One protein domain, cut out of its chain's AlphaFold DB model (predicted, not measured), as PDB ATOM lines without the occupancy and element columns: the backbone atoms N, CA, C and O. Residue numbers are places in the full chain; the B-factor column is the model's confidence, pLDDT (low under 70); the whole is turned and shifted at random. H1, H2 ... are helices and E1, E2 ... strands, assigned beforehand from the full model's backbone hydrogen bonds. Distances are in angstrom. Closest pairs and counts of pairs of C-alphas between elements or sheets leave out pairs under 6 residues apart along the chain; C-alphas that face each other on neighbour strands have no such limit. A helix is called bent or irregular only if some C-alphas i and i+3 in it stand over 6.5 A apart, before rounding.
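What this domain is: This is residues 2 to 19 and 30 to 121 of the 153 residues of an uncharacterized protein of Marchantia polymorpha subsp. ruderalis (UniProt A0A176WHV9). A small antiparallel hairpin, E1 and E2, with the short helices H6 and H7 at its open end, makes one lobe; the other is a group of helices in which the two longest, H3 and H5, run loosely side by side in opposite directions, H1 and H2 at one end and H4 at the other. Residues 80 to 89 join the two lobes, and H8, which follows H7 in the chain, comes back from the hairpin's lobe toward H5 but stays only just apart from it. The printed part has 110 residues, in the order H1 H2 H3 H4 H5 H6 E1 E2 H7 H8; the sheet's order is E1 - E2, and the class is mostly helix. The whole is compact, with a radius of gyration of the C-alphas of 15.1 A and spans of 38 by 34 by 27 A.

Where its parts are: Find C-alpha 96 at (101.801, 52.662, 62.390); from there E1, residues 96 to 100, runs 13.6 A, and E2, residues 106 to 110, runs 13.4 A. Before them comes H6, residues 90 to 93; after them come H7, residues 111 to 114, and H8, residues 117 to 120. H5, residues 62 to 79, runs 26.1 A from C-alpha 62 at (127.001, 50.822, 55.832). H3, residues 34 to 47, measures 19.7 A and is irregular, but only just: C-alphas 36 and 39 are 6.8 A apart. Look also for H1, residues 2 to 7, which starts at (124.318, 73.720, 57.833), H2, residues 11 to 15, and H4, residues 49 to 52.

How they stand to each other: In the hairpin E1 and E2, look at N 97 and O 109, 2.9 A apart, and N 107 and O 99, 2.8 A apart; the directions stand at 149 degrees. H6 and H7 only just touch, with 3 pairs of C-alphas within 8 A, the closest Leu 93 and Arg 112 at 4.7 A. H8 and H5 are only just apart, their closest C-alphas 8.1 A from each other. H3, the hub, is close to H5 but not clearly touching it, at a shallow tilt of 23 degrees, opposite ways; their closest C-alphas, Leu 35 and Leu 70, are 7.8 A apart. With residues 34 to 39 alone H3 touches H1, closest at the C-alphas of Ala 4 and Ser 34, 4.9 A. With residues 34 to 35 alone it touches H2, closest at the C-alphas of Phe 14 and Ser 34, 5.1 A. H3 and H4 touch only at the corner, closest at the C-alphas of Arg 45 and Ala 52, 4.8 A. In H2 and H5 every O i to N i+4 pair is within hydrogen-bond range, against 1 of 2 in H1 and 7 of 10 in H3; H4, H6, H7 and H8 are too short for such a pair.

The domain as a whole: The C-alphas farthest apart, Ala 7 and Asn 103, are 42.1 A from each other. Residues 20 to 29 are not printed, and C-alphas 19 and 30 are 11.8 A apart across that cut. Of the links that are printed whole, none is long. The mean pLDDT of the printed part is 92.9, and residue 30 alone is under 70.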
ATOM      1  N   HIS A   2     125.011  72.458  57.482       88.56
ATOM      2  CA  HIS A   2     124.318  73.720  57.833       88.56
ATOM      3  C   HIS A   2     122.960  73.931  57.136       88.56
ATOM      4  O   HIS A   2     121.940  74.105  57.789       88.56
ATOM      5  N   ARG A   3     122.924  73.850  55.798       86.50
ATOM      6  CA  ARG A   3     121.696  74.076  55.013       86.50
ATOM      7  C   ARG A   3     120.554  73.117  55.355       86.50
ATOM      8  O   ARG A   3     119.406  73.528  55.333       86.50
ATOM      9  N   ALA A   4     120.872  71.866  55.661       88.44
ATOM     10  CA  ALA A   4     119.871  70.850  55.960       88.44
ATOM     11  C   ALA A   4     119.305  71.015  57.375       88.44
ATOM     12  O   ALA A   4     118.107  70.909  57.590       88.44
ATOM     13  N   MET A   5     120.181  71.315  58.333       89.06
ATOM     14  CA  MET A   5     119.856  71.261  59.759       89.06
ATOM     15  C   MET A   5     119.462  72.617  60.352       89.06
ATOM     16  O   MET A   5     118.666  72.688  61.284       89.06
ATOM     17  N   ALA A   6     120.073  73.696  59.860       84.38
ATOM     18  CA  ALA A   6     120.023  75.008  60.495       84.38
ATOM     19  C   ALA A   6     119.292  76.067  59.658       84.38
ATOM     20  O   ALA A   6     118.689  76.959  60.253       84.38
ATOM     21  N   ALA A   7     119.324  75.977  58.321       77.81
ATOM     22  CA  ALA A   7     118.715  76.996  57.456       77.81
ATOM     23  C   ALA A   7     117.175  76.948  57.453       77.81
ATOM     24  O   ALA A   7     116.550  78.003  57.460       77.81
ATOM     25  N   GLY A   8     116.584  75.748  57.480       77.88
ATOM     26  CA  GLY A   8     115.165  75.531  57.784       77.88
ATOM     27  C   GLY A   8     114.983  75.207  59.268       77.88
ATOM     28  O   GLY A   8     115.804  74.501  59.861       77.88
ATOM     29  N   ASN A   9     113.946  75.755  59.897       82.88
ATOM     30  CA  ASN A   9     113.678  75.559  61.329       82.88
ATOM     31  C   ASN A   9     112.242  75.118  61.627       82.88
ATOM     32  O   ASN A   9     111.886  74.985  62.797       82.88
ATOM     33  N   THR A  10     111.432  74.876  60.598       90.62
ATOM     34  CA  THR A  10     110.077  74.358  60.774       90.62
ATOM     35  C   THR A  10     110.057  72.836  60.682       90.62
ATOM     36  O   THR A  10     110.936  72.218  60.080       90.62
ATOM     37  N   SER A  11     109.015  72.228  61.250       91.19
ATOM     38  CA  SER A  11     108.751  70.799  61.077       91.19
ATOM     39  C   SER A  11     108.616  70.417  59.600       91.19
ATOM     40  O   SER A  11     109.112  69.371  59.205       91.19
ATOM     41  N   LEU A  12     107.977  71.269  58.787       91.06
ATOM     42  CA  LEU A  12     107.803  71.044  57.349       91.06
ATOM     43  C   LEU A  12     109.148  71.023  56.616       91.06
ATOM     44  O   LEU A  12     109.365  70.171  55.763       91.06
ATOM     45  N   ASP A  13     110.066  71.929  56.969       91.44
ATOM     46  CA  ASP A  13     111.391  71.956  56.350       91.44
ATOM     47  C   ASP A  13     112.178  70.680  56.654       91.44
ATOM     48  O   ASP A  13     112.869  70.180  55.776       91.44
ATOM     49  N   PHE A  14     112.106  70.172  57.890       93.50
ATOM     50  CA  PHE A  14     112.934  69.051  58.339       93.50
ATOM     51  C   PHE A  14     112.348  67.677  58.000       93.50
ATOM     52  O   PHE A  14     113.083  66.815  57.524       93.50
ATOM     53  N   HIS A  15     111.045  67.484  58.227       92.81
ATOM     54  CA  HIS A  15     110.346  66.206  58.033       92.81
ATOM     55  C   HIS A  15     109.733  66.059  56.639       92.81
ATOM     56  O   HIS A  15     109.502  64.939  56.195       92.81
ATOM     57  N   GLY A  16     109.504  67.167  55.931       91.94
ATOM     58  CA  GLY A  16     108.854  67.155  54.626       91.94
ATOM     59  C   GLY A  16     107.335  67.297  54.701       91.94
ATOM     60  O   GLY A  16     106.756  67.628  55.740       91.94
ATOM     61  N   VAL A  17     106.690  67.116  53.550       90.31
ATOM     62  CA  VAL A  17     105.237  67.279  53.390       90.31
ATOM     63  C   VAL A  17     104.475  66.133  54.052       90.31
ATOM     64  O   VAL A  17     104.953  65.003  54.107       90.31
ATOM     65  N   GLU A  18     103.260  66.410  54.527       89.69
ATOM     66  CA  GLU A  18     102.400  65.356  55.064       89.69
ATOM     67  C   GLU A  18     102.040  64.331  53.975       89.69
ATOM     68  O   GLU A  18     101.721  64.699  52.844       89.69
ATOM     69  N   PHE A  19     102.049  63.052  54.351       89.62
ATOM     70  CA  PHE A  19     101.601  61.942  53.520       89.62
ATOM     71  C   PHE A  19     100.619  61.081  54.312       89.62
ATOM     72  O   PHE A  19     100.933  60.648  55.424       89.62
ATOM     73  N   ASN A  30     110.167  64.753  45.565       67.19
ATOM     74  CA  ASN A  30     109.419  65.991  45.735       67.19
ATOM     75  C   ASN A  30     108.442  65.863  46.909       67.19
ATOM     76  O   ASN A  30     107.245  65.657  46.730       67.19
ATOM     77  N   GLY A  31     108.969  65.954  48.125       79.44
ATOM     78  CA  GLY A  31     108.178  65.885  49.352       79.44
ATOM     79  C   GLY A  31     109.013  65.604  50.593       79.44
ATOM     80  O   GLY A  31     108.584  65.948  51.690       79.44
ATOM     81  N   GLY A  32     110.207  65.042  50.405       87.38
ATOM     82  CA  GLY A  32     111.135  64.776  51.491       87.38
ATOM     83  C   GLY A  32     111.647  66.043  52.166       87.38
ATOM     84  O   GLY A  32     111.768  67.108  51.549       87.38
ATOM     85  N   GLY A  33     111.962  65.910  53.448       91.81
ATOM     86  CA  GLY A  33     112.537  66.985  54.240       91.81
ATOM     87  C   GLY A  33     113.957  67.361  53.814       91.81
ATOM     88  O   GLY A  33     114.614  66.705  52.998       91.81
ATOM     89  N   SER A  34     114.473  68.432  54.405       93.12
ATOM     90  CA  SER A  34     115.782  69.000  54.097       93.12
ATOM     91  C   SER A  34     116.907  67.977  54.248       93.12
ATOM     92  O   SER A  34     117.774  67.917  53.374       93.12
ATOM     93  N   LEU A  35     116.877  67.162  55.312       93.00
ATOM     94  CA  LEU A  35     117.883  66.141  55.611       93.00
ATOM     95  C   LEU A  35     117.814  64.952  54.642       93.00
ATOM     96  O   LEU A  35     118.862  64.469  54.202       93.00
ATOM     97  N   GLU A  36     116.599  64.524  54.285       93.38
ATOM     98  CA  GLU A  36     116.340  63.457  53.310       93.38
ATOM     99  C   GLU A  36     116.836  63.854  51.912       93.38
ATOM    100  O   GLU A  36     117.511  63.082  51.219       93.38
ATOM    101  N   PHE A  37     116.569  65.099  51.512       90.19
ATOM    102  CA  PHE A  37     117.032  65.623  50.236       90.19
ATOM    103  C   PHE A  37     118.558  65.784  50.221       90.19
ATOM    104  O   PHE A  37     119.233  65.295  49.309       90.19
ATOM    105  N   LEU A  38     119.127  66.435  51.242       89.69
ATOM    106  CA  LEU A  38     120.567  66.627  51.403       89.69
ATOM    107  C   LEU A  38     120.975  66.571  52.889       89.69
ATOM    108  O   LEU A  38     120.504  67.377  53.678       89.69
ATOM    109  N   PRO A  39     121.955  65.743  53.288       92.31
ATOM    110  CA  PRO A  39     122.864  64.996  52.435       92.31
ATOM    111  C   PRO A  39     122.382  63.573  52.119       92.31
ATOM    112  O   PRO A  39     123.104  62.892  51.396       92.31
ATOM    113  N   HIS A  40     121.222  63.118  52.619       95.12
ATOM    114  CA  HIS A  40     120.843  61.700  52.569       95.12
ATOM    115  C   HIS A  40     120.935  61.094  51.161       95.12
ATOM    116  O   HIS A  40     121.743  60.192  50.924       95.12
ATOM    117  N   ASN A  41     120.223  61.679  50.195       93.19
ATOM    118  CA  ASN A  41     120.245  61.208  48.807       93.19
ATOM    119  C   ASN A  41     121.630  61.314  48.149       93.19
ATOM    120  O   ASN A  41     121.973  60.514  47.278       93.19
ATOM    121  N   SER A  42     122.438  62.305  48.534       93.75
ATOM    122  CA  SER A  42     123.784  62.483  47.974       93.75
ATOM    123  C   SER A  42     124.778  61.455  48.495       93.75
ATOM    124  O   SER A  42     125.616  60.998  47.725       93.75
ATOM    125  N   VAL A  43     124.688  61.069  49.768       95.50
ATOM    126  CA  VAL A  43     125.603  60.084  50.358       95.50
ATOM    127  C   VAL A  43     125.317  58.686  49.820       95.50
ATOM    128  O   VAL A  43     126.263  58.023  49.406       95.50
ATOM    129  N   HIS A  44     124.047  58.282  49.701       96.50
ATOM    130  CA  HIS A  44     123.675  57.034  49.008       96.50
ATOM    131  C   HIS A  44     124.255  56.970  47.590       96.50
ATOM    132  O   HIS A  44     124.870  55.984  47.191       96.50
ATOM    133  N   ARG A  45     124.144  58.064  46.822       94.38
ATOM    134  CA  ARG A  45     124.721  58.143  45.468       94.38
ATOM    135  C   ARG A  45     126.250  58.146  45.461       94.38
ATOM    136  O   ARG A  45     126.839  57.656  44.502       94.38
ATOM    137  N   TRP A  46     126.878  58.728  46.480       96.25
ATOM    138  CA  TRP A  46     128.332  58.823  46.584       96.25
ATOM    139  C   TRP A  46     128.979  57.489  46.966       96.25
ATOM    140  O   TRP A  46     129.989  57.131  46.367       96.25
ATOM    141  N   ILE A  47     128.390  56.751  47.913       95.50
ATOM    142  CA  ILE A  47     128.835  55.393  48.264       95.50
ATOM    143  C   ILE A  47     128.665  54.471  47.047       95.50
ATOM    144  O   ILE A  47     129.586  53.737  46.688       95.50
ATOM    145  N   GLY A  48     127.523  54.564  46.357       92.69
ATOM    146  CA  GLY A  48     127.275  53.813  45.130       92.69
ATOM    147  C   GLY A  48     126.948  52.337  45.380       92.69
ATOM    148  O   GLY A  48     126.547  51.936  46.471       92.69
ATOM    149  N   GLY A  49     127.076  51.504  44.344       93.38
ATOM    150  CA  GLY A  49     126.728  50.083  44.441       93.38
ATOM    151  C   GLY A  49     125.252  49.869  44.796       93.38
ATOM    152  O   GLY A  49     124.378  50.542  44.246       93.38
ATOM    153  N   SER A  50     124.980  48.946  45.720       91.62
ATOM    154  CA  SER A  50     123.624  48.656  46.208       91.62
ATOM    155  C   SER A  50     122.989  49.857  46.921       91.62
ATOM    156  O   SER A  50     121.787  50.072  46.786       91.62
ATOM    157  N   THR A  51     123.786  50.707  47.583       93.69
ATOM    158  CA  THR A  51     123.296  51.901  48.303       93.69
ATOM    159  C   THR A  51     122.672  52.964  47.399       93.69
ATOM    160  O   THR A  51     121.838  53.742  47.852       93.69
ATOM    161  N   ALA A  52     122.986  52.968  46.099       92.12
ATOM    162  CA  ALA A  52     122.416  53.933  45.158       92.12
ATOM    163  C   ALA A  52     120.943  53.657  44.799       92.12
ATOM    164  O   ALA A  52     120.295  54.519  44.199       92.12
ATOM    165  N   LEU A  53     120.422  52.469  45.124       90.38
ATOM    166  CA  LEU A  53     119.049  52.055  44.846       90.38
ATOM    167  C   LEU A  53     118.339  51.716  46.156       90.38
ATOM    168  O   LEU A  53     118.752  50.802  46.861       90.38
ATOM    169  N   THR A  54     117.225  52.389  46.452       87.81
ATOM    170  CA  THR A  54     116.483  52.234  47.717       87.81
ATOM    171  C   THR A  54     116.153  50.776  48.057       87.81
ATOM    172  O   THR A  54     116.229  50.386  49.216       87.81
ATOM    173  N   THR A  55     115.834  49.950  47.055       91.62
ATOM    174  CA  THR A  55     115.487  48.531  47.242       91.62
ATOM    175  C   THR A  55     116.670  47.645  47.624       91.62
ATOM    176  O   THR A  55     116.454  46.589  48.204       91.62
ATOM    177  N   HIS A  56     117.895  48.057  47.293       95.06
ATOM    178  CA  HIS A  56     119.119  47.292  47.543       95.06
ATOM    179  C   HIS A  56     119.992  47.927  48.622       95.06
ATOM    180  O   HIS A  56     120.897  47.279  49.133       95.06
ATOM    181  N   ALA A  57     119.731  49.176  49.004       96.00
ATOM    182  CA  ALA A  57     120.581  49.893  49.940       96.00
ATOM    183  C   ALA A  57     120.819  49.150  51.269       96.00
ATOM    184  O   ALA A  57     121.974  49.108  51.691       96.00
ATOM    185  N   PRO A  58     119.817  48.485  51.882       96.31
ATOM    186  CA  PRO A  58     120.023  47.723  53.116       96.31
ATOM    187  C   PRO A  58     120.901  46.467  52.976       96.31
ATOM    188  O   PRO A  58     121.243  45.863  53.992       96.31
ATOM    189  N   GLU A  59     121.247  46.046  51.753       97.00
ATOM    190  CA  GLU A  59     122.151  44.911  51.505       97.00
ATOM    191  C   GLU A  59     123.606  45.234  51.887       97.00
ATOM    192  O   GLU A  59     124.379  44.321  52.173       97.00
ATOM    193  N   ASP A  60     123.984  46.517  51.912       97.31
ATOM    194  CA  ASP A  60     125.284  46.968  52.416       97.31
ATOM    195  C   ASP A  60     125.162  47.380  53.897       97.31
ATOM    196  O   ASP A  60     124.394  48.295  54.212       97.31
ATOM    197  N   PRO A  61     125.928  46.778  54.831       97.00
ATOM    198  CA  PRO A  61     125.890  47.138  56.249       97.00
ATOM    199  C   PRO A  61     126.124  48.628  56.551       97.00
ATOM    200  O   PRO A  61     125.666  49.111  57.590       97.00
ATOM    201  N   ILE A  62     126.801  49.374  55.666       97.12
ATOM    202  CA  ILE A  62     127.001  50.822  55.832       97.12
ATOM    203  C   ILE A  62     125.676  51.589  55.895       97.12
ATOM    204  O   ILE A  62     125.619  52.644  56.524       97.12
ATOM    205  N   PHE A  63     124.605  51.043  55.307       97.56
ATOM    206  CA  PHE A  63     123.257  51.602  55.346       97.56
ATOM    207  C   PHE A  63     122.808  51.908  56.775       97.56
ATOM    208  O   PHE A  63     122.369  53.021  57.060       97.56
ATOM    209  N   TYR A  64     122.967  50.949  57.688       97.62
ATOM    210  CA  TYR A  64     122.486  51.081  59.064       97.62
ATOM    211  C   TYR A  64     123.312  52.098  59.856       97.62
ATOM    212  O   TYR A  64     122.757  52.911  60.589       97.62
ATOM    213  N   VAL A  65     124.636  52.113  59.666       97.19
ATOM    214  CA  VAL A  65     125.521  53.101  60.310       97.19
ATOM    215  C   VAL A  65     125.230  54.507  59.786       97.19
ATOM    216  O   VAL A  65     125.191  55.473  60.550       97.19
ATOM    217  N   PHE A  66     124.987  54.628  58.484       96.88
ATOM    218  CA  PHE A  66     124.630  55.887  57.859       96.88
ATOM    219  C   PHE A  66     123.292  56.431  58.381       96.88
ATOM    220  O   PHE A  66     123.243  57.581  58.819       96.88
ATOM    221  N   HIS A  67     122.243  55.605  58.405       97.56
ATOM    222  CA  HIS A  67     120.928  55.983  58.938       97.56
ATOM    223  C   HIS A  67     120.953  56.258  60.444       97.56
ATOM    224  O   HIS A  67     120.286  57.185  60.894       97.56
ATOM    225  N   SER A  68     121.814  55.579  61.208       97.00
ATOM    226  CA  SER A  68     122.060  55.919  62.615       97.00
ATOM    227  C   SER A  68     122.575  57.359  62.771       97.00
ATOM    228  O   SER A  68     122.148  58.098  63.652       97.00
ATOM    229  N   ASN A  69     123.442  57.838  61.875       95.44
ATOM    230  CA  ASN A  69     123.848  59.243  61.928       95.44
ATOM    231  C   ASN A  69     122.718  60.211  61.518       95.44
ATOM    232  O   ASN A  69     122.719  61.351  61.976       95.44
ATOM    233  N   LEU A  70     121.756  59.796  60.687       95.56
ATOM    234  CA  LEU A  70     120.584  60.622  60.358       95.56
ATOM    235  C   LEU A  70     119.637  60.756  61.555       95.56
ATOM    236  O   LEU A  70     119.188  61.862  61.842       95.56
ATOM    237  N   GLU A  71     119.423  59.678  62.305       95.62
ATOM    238  CA  GLU A  71     118.681  59.719  63.568       95.62
ATOM    239  C   GLU A  71     119.375  60.609  64.607       95.62
ATOM    240  O   GLU A  71     118.751  61.497  65.191       95.62
ATOM    241  N   ARG A  72     120.698  60.475  64.767       94.38
ATOM    242  CA  ARG A  72     121.482  61.399  65.602       94.38
ATOM    243  C   ARG A  72     121.268  62.857  65.189       94.38
ATOM    244  O   ARG A  72     121.224  63.747  66.034       94.38
ATOM    245  N   LEU A  73     121.199  63.135  63.889       93.31
ATOM    246  CA  LEU A  73     120.987  64.493  63.396       93.31
ATOM    247  C   LEU A  73     119.588  65.011  63.727       93.31
ATOM    248  O   LEU A  73     119.474  66.187  64.058       93.31
ATOM    249  N   TRP A  74     118.559  64.166  63.709       94.06
ATOM    250  CA  TRP A  74     117.234  64.530  64.212       94.06
ATOM    251  C   TRP A  74     117.269  64.925  65.696       94.06
ATOM    252  O   TRP A  74     116.785  66.004  66.037       94.06
ATOM    253  N   ASP A  75     117.950  64.158  66.551       92.00
ATOM    254  CA  ASP A  75     118.157  64.527  67.963       92.00
ATOM    255  C   ASP A  75     118.877  65.886  68.111       92.00
ATOM    256  O   ASP A  75     118.462  66.764  68.875       92.00
ATOM    257  N   VAL A  76     119.928  66.119  67.315       91.50
ATOM    258  CA  VAL A  76     120.628  67.414  67.293       91.50
ATOM    259  C   VAL A  76     119.702  68.540  66.831       91.50
ATOM    260  O   VAL A  76     119.722  69.610  67.434       91.50
ATOM    261  N   TRP A  77     118.893  68.326  65.790       92.31
ATOM    262  CA  TRP A  77     117.968  69.326  65.249       92.31
ATOM    263  C   TRP A  77     116.989  69.830  66.309       92.31
ATOM    264  O   TRP A  77     116.860  71.044  66.475       92.31
ATOM    265  N   GLN A  78     116.383  68.925  67.082       91.12
ATOM    266  CA  GLN A  78     115.486  69.290  68.185       91.12
ATOM    267  C   GLN A  78     116.214  70.157  69.234       91.12
ATOM    268  O   GLN A  78     115.683  71.156  69.726       91.12
ATOM    269  N   LYS A  79     117.485  69.843  69.516       89.56
ATOM    270  CA  LYS A  79     118.335  70.565  70.481       89.56
ATOM    271  C   LYS A  79     118.850  71.926  69.985       89.56
ATOM    272  O   LYS A  79     119.306  72.723  70.803       89.56
ATOM    273  N   LEU A  80     118.752  72.241  68.687       88.81
ATOM    274  CA  LEU A  80     119.131  73.557  68.141       88.81
ATOM    275  C   LEU A  80     118.145  74.686  68.508       88.81
ATOM    276  O   LEU A  80     118.409  75.850  68.195       88.81
ATOM    277  N   GLY A  81     117.001  74.375  69.128       84.50
ATOM    278  CA  GLY A  81     115.996  75.365  69.528       84.50
ATOM    279  C   GLY A  81     115.274  76.024  68.343       84.50
ATOM    280  O   GLY A  81     115.167  75.442  67.266       84.50
ATOM    281  N   ASN A  82     114.781  77.256  68.523       84.00
ATOM    282  CA  ASN A  82     114.015  78.039  67.530       84.00
ATOM    283  C   ASN A  82     112.733  77.355  67.019       84.00
ATOM    284  O   ASN A  82     112.474  77.354  65.818       84.00
ATOM    285  N   SER A  83     111.938  76.786  67.930       83.19
ATOM    286  CA  SER A  83     110.657  76.126  67.616       83.19
ATOM    287  C   SER A  83     110.760  74.885  66.718       83.19
ATOM    288  O   SER A  83     109.749  74.428  66.185       83.19
ATOM    289  N   ARG A  84     111.961  74.307  66.592       91.62
ATOM    290  CA  ARG A  84     112.176  72.992  65.981       91.62
ATOM    291  C   ARG A  84     111.493  71.931  66.831       91.62
ATOM    292  O   ARG A  84     111.942  71.623  67.929       91.62
ATOM    293  N   THR A  85     110.360  71.460  66.341       93.25
ATOM    294  CA  THR A  85     109.472  70.517  67.018       93.25
ATOM    295  C   THR A  85     108.921  69.556  65.986       93.25
ATOM    296  O   THR A  85     108.699  69.950  64.839       93.25
ATOM    297  N   ASP A  86     108.730  68.307  66.385       95.12
ATOM    298  CA  ASP A  86     108.148  67.293  65.515       95.12
ATOM    299  C   ASP A  86     106.683  67.610  65.168       95.12
ATOM    300  O   ASP A  86     106.018  68.376  65.885       95.12
ATOM    301  N   PRO A  87     106.147  67.030  64.077       95.12
ATOM    302  CA  PRO A  87     104.737  67.155  63.762       95.12
ATOM    303  C   PRO A  87     103.874  66.670  64.932       95.12
ATOM    304  O   PRO A  87     104.137  65.654  65.565       95.12
ATOM    305  N   SER A  88     102.797  67.397  65.212       95.00
ATOM    306  CA  SER A  88     101.845  67.053  66.279       95.00
ATOM    307  C   SER A  88     100.488  66.603  65.740       95.00
ATOM    308  O   SER A  88      99.534  66.438  66.502       95.00
ATOM    309  N   THR A  89     100.370  66.420  64.421       95.19
ATOM    310  CA  THR A  89      99.112  66.013  63.798       95.19
ATOM    311  C   THR A  89      98.800  64.549  64.134       95.19
ATOM    312  O   THR A  89      99.708  63.714  64.132       95.19
ATOM    313  N   PRO A  90      97.528  64.200  64.427       95.56
ATOM    314  CA  PRO A  90      97.155  62.821  64.734       95.56
ATOM    315  C   PRO A  90      97.536  61.841  63.626       95.56
ATOM    316  O   PRO A  90      98.040  60.770  63.931       95.56
ATOM    317  N   ASP A  91      97.383  62.234  62.358       94.81
ATOM    318  CA  ASP A  91      97.746  61.393  61.210       94.81
ATOM    319  C   ASP A  91      99.230  60.995  61.223       94.81
ATOM    320  O   ASP A  91      99.562  59.869  60.865       94.81
ATOM    321  N   TRP A  92     100.118  61.892  61.669       95.69
ATOM    322  CA  TRP A  92     101.543  61.599  61.811       95.69
ATOM    323  C   TRP A  92     101.823  60.774  63.073       95.69
ATOM    324  O   TRP A  92     102.479  59.741  63.004       95.69
ATOM    325  N   LEU A  93     101.270  61.174  64.222       97.25
ATOM    326  CA  LEU A  93     101.513  60.521  65.515       97.25
ATOM    327  C   LEU A  93     100.916  59.109  65.632       97.25
ATOM    328  O   LEU A  93     101.396  58.308  66.436       97.25
ATOM    329  N   ASP A  94      99.821  58.830  64.927       97.12
ATOM    330  CA  ASP A  94      99.160  57.521  64.886       97.12
ATOM    331  C   ASP A  94      99.572  56.669  63.682       97.12
ATOM    332  O   ASP A  94      99.098  55.536  63.575       97.12
ATOM    333  N   ALA A  95     100.459  57.167  62.809       96.62
ATOM    334  CA  ALA A  95     101.047  56.346  61.760       96.62
ATOM    335  C   ALA A  95     101.745  55.128  62.382       96.62
ATOM    336  O   ALA A  95     102.469  55.246  63.374       96.62
ATOM    337  N   GLU A  96     101.481  53.959  61.806       96.88
ATOM    338  CA  GLU A  96     101.801  52.662  62.390       96.88
ATOM    339  C   GLU A  96     102.619  51.814  61.415       96.88
ATOM    340  O   GLU A  96     102.306  51.720  60.224       96.88
ATOM    341  N   PHE A  97     103.661  51.180  61.941       96.81
ATOM    342  CA  PHE A  97     104.599  50.353  61.196       96.81
ATOM    343  C   PHE A  97     104.742  48.984  61.857       96.81
ATOM    344  O   PHE A  97     104.678  48.853  63.079       96.81
ATOM    345  N   LEU A  98     104.960  47.958  61.033       97.94
ATOM    346  CA  LEU A  98     105.148  46.585  61.486       97.94
ATOM    347  C   LEU A  98     106.619  46.189  61.364       97.94
ATOM    348  O   LEU A  98     107.185  46.249  60.273       97.94
ATOM    349  N   PHE A  99     107.205  45.719  62.462       97.31
ATOM    350  CA  PHE A  99     108.578  45.219  62.511       97.31
ATOM    351  C   PHE A  99     108.631  43.826  63.129       97.31
ATOM    352  O   PHE A  99     107.806  43.483  63.971       97.31
ATOM    353  N   PHE A 100     109.615  43.024  62.733       98.12
ATOM    354  CA  PHE A 100     109.982  41.830  63.491       98.12
ATOM    355  C   PHE A 100     110.933  42.228  64.620       98.12
ATOM    356  O   PHE A 100     111.914  42.926  64.368       98.12
ATOM    357  N   ASP A 101     110.643  41.783  65.843       97.38
ATOM    358  CA  ASP A 101     111.562  41.911  66.975       97.38
ATOM    359  C   ASP A 101     112.674  40.844  66.936       97.38
ATOM    360  O   ASP A 101     112.719  39.979  66.052       97.38
ATOM    361  N   GLU A 102     113.585  40.880  67.909       97.44
ATOM    362  CA  GLU A 102     114.706  39.943  68.019       97.44
ATOM    363  C   GLU A 102     114.277  38.483  68.249       97.44
ATOM    364  O   GLU A 102     115.070  37.563  68.047       97.44
ATOM    365  N   ASN A 103     113.014  38.258  68.626       98.25
ATOM    366  CA  ASN A 103     112.405  36.943  68.819       98.25
ATOM    367  C   ASN A 103     111.559  36.510  67.607       98.25
ATOM    368  O   ASN A 103     110.812  35.531  67.696       98.25
ATOM    369  N   ALA A 104     111.671  37.224  66.481       97.62
ATOM    370  CA  ALA A 104     110.898  37.016  65.259       97.62
ATOM    371  C   ALA A 104     109.374  37.150  65.454       97.62
ATOM    372  O   ALA A 104     108.586  36.539  64.725       97.62
ATOM    373  N   VAL A 105     108.942  37.974  66.412       98.31
ATOM    374  CA  VAL A 105     107.531  38.311  66.621       98.31
ATOM    375  C   VAL A 105     107.227  39.645  65.950       98.31
ATOM    376  O   VAL A 105     107.963  40.616  66.110       98.31
ATOM    377  N   VAL A 106     106.120  39.709  65.206       98.19
ATOM    378  CA  VAL A 106     105.658  40.966  64.603       98.19
ATOM    379  C   VAL A 106     105.152  41.902  65.698       98.19
ATOM    380  O   VAL A 106     104.260  41.545  66.474       98.19
ATOM    381  N   ARG A 107     105.705  43.111  65.741       96.88
ATOM    382  CA  ARG A 107     105.319  44.209  66.623       96.88
ATOM    383  C   ARG A 107     104.794  45.369  65.804       96.88
ATOM    384  O   ARG A 107     105.329  45.682  64.744       96.88
ATOM    385  N   SER A 108     103.754  45.990  66.338       97.56
ATOM    386  CA  SER A 108     103.206  47.232  65.819       97.56
ATOM    387  C   SER A 108     103.801  48.395  66.592       97.56
ATOM    388  O   SER A 108     103.808  48.354  67.824       97.56
ATOM    389  N   VAL A 109     104.315  49.394  65.883       96.56
ATOM    390  CA  VAL A 109     104.976  50.567  66.463       96.56
ATOM    391  C   VAL A 109     104.359  51.820  65.866       96.56
ATOM    392  O   VAL A 109     104.220  51.917  64.646       96.56
ATOM    393  N   LYS A 110     104.000  52.780  66.718       97.44
ATOM    394  CA  LYS A 110     103.506  54.089  66.291       97.44
ATOM    395  C   LYS A 110     104.593  55.145  66.390       97.44
ATOM    396  O   LYS A 110     105.427  55.088  67.287       97.44
ATOM    397  N   VAL A 111     104.514  56.163  65.537       97.06
ATOM    398  CA  VAL A 111     105.456  57.298  65.551       97.06
ATOM    399  C   VAL A 111     105.508  57.999  66.911       97.06
ATOM    400  O   VAL A 111     106.579  58.365  67.386       97.06
ATOM    401  N   ARG A 112     104.361  58.164  67.584       97.31
ATOM    402  CA  ARG A 112     104.318  58.784  68.921       97.31
ATOM    403  C   ARG A 112     105.159  58.063  69.976       97.31
ATOM    404  O   ARG A 112     105.561  58.700  70.940       97.31
ATOM    405  N   ASP A 113     105.389  56.763  69.798       95.69
ATOM    406  CA  ASP A 113     106.153  55.935  70.731       95.69
ATOM    407  C   ASP A 113     107.654  55.957  70.393       95.69
ATOM    408  O   ASP A 113     108.440  55.279  71.045       95.69
ATOM    409  N   SER A 114     108.054  56.717  69.363       94.19
ATOM    410  CA  SER A 114     109.428  56.791  68.873       94.19
ATOM    411  C   SER A 114     110.008  58.204  68.847       94.19
ATOM    412  O   SER A 114     110.984  58.432  68.141       94.19
ATOM    413  N   LEU A 115     109.418  59.162  69.570       95.00
ATOM    414  CA  LEU A 115     109.832  60.577  69.542       95.00
ATOM    415  C   LEU A 115     111.110  60.866  70.342       95.00
ATOM    416  O   LEU A 115     111.723  61.917  70.165       95.00
ATOM    417  N   SER A 116     111.516  59.942  71.216       93.44
ATOM    418  CA  SER A 116     112.757  60.032  71.980       93.44
ATOM    419  C   SER A 116     113.558  58.741  71.871       93.44
ATOM    420  O   SER A 116     113.048  57.649  72.105       93.44
ATOM    421  N   THR A 117     114.855  58.870  71.588       91.75
ATOM    422  CA  THR A 117     115.798  57.735  71.625       91.75
ATOM    423  C   THR A 117     115.937  57.146  73.034       91.75
ATOM    424  O   THR A 117     116.185  55.951  73.201       91.75
ATOM    425  N   GLU A 118     115.684  57.957  74.064       91.44
ATOM    426  CA  GLU A 118     115.754  57.548  75.469       91.44
ATOM    427  C   GLU A 118     114.652  56.541  75.831       91.44
ATOM    428  O   GLU A 118     114.891  55.661  76.660       91.44
ATOM    429  N   ASP A 119     113.491  56.601  75.165       90.75
ATOM    430  CA  ASP A 119     112.389  55.645  75.354       90.75
ATOM    431  C   ASP A 119     112.774  54.232  74.882       90.75
ATOM    432  O   ASP A 119     112.278  53.230  75.401       90.75
ATOM    433  N   PHE A 120     113.734  54.140  73.957       90.88
ATOM    434  CA  PHE A 120     114.345  52.889  73.503       90.88
ATOM    435  C   PHE A 120     115.589  52.488  74.307       90.88
ATOM    436  O   PHE A 120     116.203  51.456  74.032       90.88
ATOM    437  N   GLY A 121     115.978  53.282  75.308       95.06
ATOM    438  CA  GLY A 121     117.094  52.973  76.198       95.06
ATOM    439  C   GLY A 121     118.481  53.231  75.606       95.06
ATOM    440  O   GLY A 121     119.458  52.675  76.112       95.06
TER     441      GLY A 121